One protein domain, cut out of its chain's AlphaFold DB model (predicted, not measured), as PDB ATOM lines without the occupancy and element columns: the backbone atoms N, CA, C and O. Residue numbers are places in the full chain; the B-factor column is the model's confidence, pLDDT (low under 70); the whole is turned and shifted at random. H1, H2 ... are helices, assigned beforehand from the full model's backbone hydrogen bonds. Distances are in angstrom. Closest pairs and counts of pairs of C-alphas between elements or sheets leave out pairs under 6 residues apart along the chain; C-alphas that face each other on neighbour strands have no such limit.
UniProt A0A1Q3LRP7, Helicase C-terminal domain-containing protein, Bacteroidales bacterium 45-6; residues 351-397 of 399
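Overview. This is residues 351 to 397 of the 399 residues of the protein "Helicase C-terminal domain-containing protein" of Bacteroidales bacterium 45-6 (UniProt A0A1Q3LRP7). Three short helices stand side by side and alternate in direction, with H2 in the middle between H1 and H3, and the longest helix, H4, packs at a tilt on H2 with residues 387 to 391. The printed part has 47 residues with four named helices, H1 to H4 in chain order, and no named strand: all helix. It is compact, with a radius of gyration of the C-alphas of 9.5 A and spans of 24 by 22 by 17 A.

Along the chain. H1, residues 351 to 358, begins at C-alpha 351 (97.516, 100.195, 15.699) and is 10.7 A long. H2, residues 362 to 369, is 10.2 A and H3, residues 373 to 381, 12.2 A. H4, residues 385 to 397, is 19.4 A and ends at C-alpha 397 (91.286, 107.534, 16.698).

Arrangement. H2 is the hub. H1 and H2 form a helical hairpin at 33 degrees, a shallow tilt only just short of steep; their closest C-alphas, Ala 352 and Tyr 368, are 4.8 A apart. H2 and H3 form another at 17 degrees. H4 touches H2 at a steep tilt of 39 degrees, the same way, closest at C-alphas 364 and 391, 6.1 A. H1 and H3 are apart. Every O i to N i+4 pair is within hydrogen-bond range in H1 and H3, against 3 of 4 in H2 and 7 of 9 in H4.

Size, cuts and confidence. The printed part has no cut, its three links are tight, and no printed residue is under 70 in pLDDT.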
ATOM      1  N   LYS A 351      98.864  99.951  15.159       92.81
ATOM      2  CA  LYS A 351      97.516 100.195  15.699       92.81
ATOM      3  C   LYS A 351      97.449  99.878  17.193       92.81
ATOM      4  O   LYS A 351      96.926 100.671  17.975       92.81
ATOM      5  N   ALA A 352      98.044  98.764  17.610       92.88
ATOM      6  CA  ALA A 352      98.119  98.393  19.017       92.88
ATOM      7  C   ALA A 352      99.012  99.343  19.828       92.88
ATOM      8  O   ALA A 352      98.697  99.632  20.983       92.88
ATOM      9  N   ARG A 353     100.082  99.888  19.229       92.75
ATOM     10  CA  ARG A 353     100.895 100.944  19.850       92.75
ATOM     11  C   ARG A 353     100.040 102.173  20.147       92.75
ATOM     12  O   ARG A 353     100.040 102.631  21.284       92.75
ATOM     13  N   ILE A 354      99.269 102.652  19.167       92.81
ATOM     14  CA  ILE A 354      98.357 103.795  19.347       92.81
ATOM     15  C   ILE A 354      97.345 103.500  20.465       92.81
ATOM     16  O   ILE A 354      97.131 104.339  21.343       92.81
ATOM     17  N   ALA A 355      96.774 102.291  20.492       93.75
ATOM     18  CA  ALA A 355      95.846 101.882  21.544       93.75
ATOM     19  C   ALA A 355      96.499 101.875  22.940       93.75
ATOM     20  O   ALA A 355      95.950 102.414  23.906       93.75
ATOM     21  N   SER A 356      97.703 101.316  23.050       92.44
ATOM     22  CA  SER A 356      98.478 101.297  24.292       92.44
ATOM     23  C   SER A 356      98.847 102.705  24.770       92.44
ATOM     24  O   SER A 356      98.682 103.036  25.950       92.44
ATOM     25  N   ASP A 357      99.257 103.581  23.851       90.81
ATOM     26  CA  ASP A 357      99.563 104.978  24.147       90.81
ATOM     27  C   ASP A 357      98.322 105.757  24.585       90.81
ATOM     28  O   ASP A 357      98.412 106.573  25.510       90.81
ATOM     29  N   TYR A 358      97.150 105.449  24.033       91.31
ATOM     30  CA  TYR A 358      95.885 105.989  24.527       91.31
ATOM     31  C   TYR A 358      95.580 105.557  25.975       91.31
ATOM     32  O   TYR A 358      94.923 106.301  26.719       91.31
ATOM     33  N   GLY A 359      96.099 104.399  26.397       91.00
ATOM     34  CA  GLY A 359      95.943 103.834  27.736       91.00
ATOM     35  C   GLY A 359      94.642 103.052  27.882       91.00
ATOM     36  O   GLY A 359      93.782 103.454  28.662       91.00
ATOM     37  N   VAL A 360      94.501 101.959  27.130       93.25
ATOM     38  CA  VAL A 360      93.368 101.012  27.196       93.25
ATOM     39  C   VAL A 360      93.733  99.718  27.949       93.25
ATOM     40  O   VAL A 360      94.920  99.461  28.172       93.25
ATOM     41  N   PRO A 361      92.747  98.889  28.350       93.12
ATOM     42  CA  PRO A 361      92.996  97.540  28.866       93.12
ATOM     43  C   PRO A 361      93.717  96.625  27.869       93.12
ATOM     44  O   PRO A 361      93.601  96.796  26.657       93.12
ATOM     45  N   GLN A 362      94.400  95.597  28.383       90.31
ATOM     46  CA  GLN A 362      95.220  94.692  27.568       90.31
ATOM     47  C   GLN A 362      94.448  94.044  26.415       90.31
ATOM     48  O   GLN A 362      94.952  94.042  25.300       90.31
ATOM     49  N   LYS A 363      93.217  93.561  26.637       92.88
ATOM     50  CA  LYS A 363      92.460  92.884  25.574       92.88
ATOM     51  C   LYS A 363      92.155  93.792  24.379       92.88
ATOM     52  O   LYS A 363      92.058  93.318  23.253       92.88
ATOM     53  N   VAL A 364      92.020  95.100  24.609       94.75
ATOM     54  CA  VAL A 364      91.837  96.081  23.529       94.75
ATOM     55  C   VAL A 364      93.128  96.226  22.719       94.75
ATOM     56  O   VAL A 364      93.072  96.360  21.502       94.75
ATOM     57  N   ILE A 365      94.295  96.145  23.364       93.75
ATOM     58  CA  ILE A 365      95.591  96.090  22.671       93.75
ATOM     59  C   ILE A 365      95.699  94.781  21.878       93.75
ATOM     60  O   ILE A 365      96.037  94.821  20.699       93.75
ATOM     61  N   ASP A 366      95.348  93.648  22.494       92.25
ATOM     62  CA  ASP A 366      95.406  92.319  21.869       92.25
ATOM     63  C   ASP A 366      94.516  92.235  20.615       92.25
ATOM     64  O   ASP A 366      94.911  91.625  19.623       92.25
ATOM     65  N   TYR A 367      93.361  92.915  20.613       95.06
ATOM     66  CA  TYR A 367      92.509  93.067  19.429       95.06
ATOM     67  C   TYR A 367      93.264  93.687  18.244       95.06
ATOM     68  O   TYR A 367      93.217  93.151  17.143       95.06
ATOM     69  N   TYR A 368      93.977  94.798  18.459       93.88
ATOM     70  CA  TYR A 368      94.736  95.471  17.396       93.88
ATOM     71  C   TYR A 368      96.076  94.784  17.077       93.88
ATOM     72  O   TYR A 368      96.668  95.048  16.027       93.88
ATOM     73  N   ASP A 369      96.573  93.936  17.978       91.12
ATOM     74  CA  ASP A 369      97.769  93.114  17.772       91.12
ATOM     75  C   ASP A 369      97.481  91.855  16.945       91.12
ATOM     76  O   ASP A 369      98.398  91.293  16.336       91.12
ATOM     77  N   SER A 370      96.225  91.410  16.915       89.75
ATOM     78  CA  SER A 370      95.808  90.254  16.136       89.75
ATOM     79  C   SER A 370      95.916  90.530  14.635       89.75
ATOM     80  O   SER A 370      95.394  91.509  14.108       89.75
ATOM     81  N   SER A 371      96.583  89.622  13.921       82.38
ATOM     82  CA  SER A 371      96.696  89.671  12.461       82.38
ATOM     83  C   SER A 371      95.531  88.986  11.740       82.38
ATOM     84  O   SER A 371      95.472  89.037  10.515       82.38
ATOM     85  N   GLN A 372      94.651  88.290  12.470       88.31
ATOM     86  CA  GLN A 372      93.529  87.528  11.918       88.31
ATOM     87  C   GLN A 372      92.209  88.168  12.349       88.31
ATOM     88  O   GLN A 372      91.972  88.393  13.541       88.31
ATOM     89  N   GLU A 373      91.330  88.443  11.389       89.19
ATOM     90  CA  GLU A 373      90.045  89.096  11.656       89.19
ATOM     91  C   GLU A 373      89.146  88.238  12.558       89.19
ATOM     92  O   GLU A 373      88.554  88.753  13.505       89.19
ATOM     93  N   GLU A 374      89.141  86.914  12.360       92.00
ATOM     94  CA  GLU A 374      88.408  85.977  13.220       92.00
ATOM     95  C   GLU A 374      88.849  86.055  14.686       92.00
ATOM     96  O   GLU A 374      88.011  86.103  15.587       92.00
ATOM     97  N   GLU A 375      90.159  86.093  14.939       91.56
ATOM     98  CA  GLU A 375      90.702  86.164  16.297       91.56
ATOM     99  C   GLU A 375      90.435  87.532  16.928       91.56
ATOM    100  O   GLU A 375      90.024  87.616  18.085       91.56
ATOM    101  N   SER A 376      90.551  88.604  16.142       93.12
ATOM    102  CA  SER A 376      90.178  89.954  16.579       93.12
ATOM    103  C   SER A 376      88.712  89.981  17.024       93.12
ATOM    104  O   SER A 376      88.381  90.470  18.105       93.12
ATOM    105  N   GLN A 377      87.814  89.381  16.243       94.50
ATOM    106  CA  GLN A 377      86.399  89.340  16.586       94.50
ATOM    107  C   GLN A 377      86.112  88.452  17.806       94.50
ATOM    108  O   GLN A 377      85.279  88.821  18.638       94.50
ATOM    109  N   ARG A 378      86.823  87.327  17.974       95.62
ATOM    110  CA  ARG A 378      86.747  86.501  19.195       95.62
ATOM    111  C   ARG A 378      87.159  87.285  20.437       95.62
ATOM    112  O   ARG A 378      86.427  87.262  21.427       95.62
ATOM    113  N   ILE A 379      88.274  88.013  20.371       94.69
ATOM    114  CA  ILE A 379      88.752  88.868  21.463       94.69
ATOM    115  C   ILE A 379      87.702  89.934  21.790       94.69
ATOM    116  O   ILE A 379      87.309  90.061  22.951       94.69
ATOM    117  N   LYS A 380      87.180  90.635  20.778       95.38
ATOM    118  CA  LYS A 380      86.151  91.671  20.957       95.38
ATOM    119  C   LYS A 380      84.872  91.130  21.599       95.38
ATOM    120  O   LYS A 380      84.314  91.771  22.481       95.38
ATOM    121  N   ASN A 381      84.434  89.934  21.211       96.00
ATOM    122  CA  ASN A 381      83.263  89.284  21.808       96.00
ATOM    123  C   ASN A 381      83.478  88.899  23.286       96.00
ATOM    124  O   ASN A 381      82.508  88.643  23.994       96.00
ATOM    125  N   SER A 382      84.732  88.853  23.757       95.44
ATOM    126  CA  SER A 382      85.096  88.576  25.155       95.44
ATOM    127  C   SER A 382      85.264  89.834  26.020       95.44
ATOM    128  O   SER A 382      85.668  89.725  27.187       95.44
ATOM    129  N   PHE A 383      85.019  91.022  25.457       96.31
ATOM    130  CA  PHE A 383      85.111  92.280  26.188       96.31
ATOM    131  C   PHE A 383      84.028  92.381  27.256       96.31
ATOM    132  O   PHE A 383      82.864  92.052  27.021       96.31
ATOM    133  N   ASP A 384      84.410  92.884  28.426       95.50
ATOM    134  CA  ASP A 384      83.429  93.426  29.361       95.50
ATOM    135  C   ASP A 384      82.947  94.823  28.920       95.50
ATOM    136  O   ASP A 384      83.403  95.395  27.926       95.50
ATOM    137  N   GLN A 385      81.994  95.389  29.661       94.81
ATOM    138  CA  GLN A 385      81.396  96.682  29.315       94.81
ATOM    139  C   GLN A 385      82.400  97.847  29.360       94.81
ATOM    140  O   GLN A 385      82.289  98.798  28.577       94.81
ATOM    141  N   TYR A 386      83.400  97.788  30.245       94.81
ATOM    142  CA  TYR A 386      84.442  98.811  30.325       94.81
ATOM    143  C   TYR A 386      85.420  98.701  29.149       94.81
ATOM    144  O   TYR A 386      85.796  99.715  28.551       94.81
ATOM    145  N   GLU A 387      85.806  97.476  28.787       96.00
ATOM    146  CA  GLU A 387      86.645  97.177  27.625       96.00
ATOM    147  C   GLU A 387      85.960  97.606  26.323       96.00
ATOM    148  O   GLU A 387      86.601  98.257  25.498       96.00
ATOM    149  N   LEU A 388      84.654  97.352  26.172       95.88
ATOM    150  CA  LEU A 388      83.875  97.786  25.010       95.88
ATOM    151  C   LEU A 388      83.823  99.317  24.892       95.88
ATOM    152  O   LEU A 388      84.151  99.869  23.843       95.88
ATOM    153  N   THR A 389      83.510 100.010  25.988       93.44
ATOM    154  CA  THR A 389      83.493 101.483  26.019       93.44
ATOM    155  C   THR A 389      84.879 102.068  25.715       93.44
ATOM    156  O   THR A 389      85.015 103.095  25.045       93.44
ATOM    157  N   SER A 390      85.938 101.428  26.220       93.50
ATOM    158  CA  SER A 390      87.324 101.829  25.951       93.50
ATOM    159  C   SER A 390      87.706 101.605  24.489       93.50
ATOM    160  O   SER A 390      88.361 102.467  23.898       93.50
ATOM    161  N   PHE A 391      87.275 100.480  23.910       95.56
ATOM    162  CA  PHE A 391      87.453 100.144  22.502       95.56
ATOM    163  C   PHE A 391      86.784 101.184  21.599       95.56
ATOM    164  O   PHE A 391      87.452 101.762  20.753       95.56
ATOM    165  N   GLU A 392      85.509 101.502  21.819       94.62
ATOM    166  CA  GLU A 392      84.777 102.476  20.993       94.62
ATOM    167  C   GLU A 392      85.456 103.851  20.971       94.62
ATOM    168  O   GLU A 392      85.574 104.474  19.919       94.62
ATOM    169  N   LYS A 393      85.970 104.308  22.120       91.94
ATOM    170  CA  LYS A 393      86.690 105.586  22.217       91.94
ATOM    171  C   LYS A 393      87.994 105.592  21.418       91.94
ATOM    172  O   LYS A 393      88.329 106.619  20.835       91.94
ATOM    173  N   VAL A 394      88.753 104.495  21.442       93.94
ATOM    174  CA  VAL A 394      90.055 104.424  20.759       93.94
ATOM    175  C   VAL A 394      89.913 104.091  19.273       93.94
ATOM    176  O   VAL A 394      90.712 104.554  18.466       93.94
ATOM    177  N   ASP A 395      88.861 103.367  18.892       94.19
ATOM    178  CA  ASP A 395      88.577 103.010  17.503       94.19
ATOM    179  C   ASP A 395      88.290 104.251  16.643       94.19
ATOM    180  O   ASP A 395      88.694 104.307  15.488       94.19
ATOM    181  N   LEU A 396      87.702 105.301  17.232       92.94
ATOM    182  CA  LEU A 396      87.527 106.613  16.588       92.94
ATOM    183  C   LEU A 396      88.844 107.337  16.262       92.94
ATOM    184  O   LEU A 396      88.829 108.292  15.493       92.94
ATOM    185  N   ILE A 397      89.954 106.938  16.889       92.19
ATOM    186  CA  ILE A 397      91.286 107.534  16.698       92.19
ATOM    187  C   ILE A 397      92.121 106.695  15.723       92.19
ATOM    188  O   ILE A 397      92.988 107.230  15.038       92.19
TER     189      ILE A 397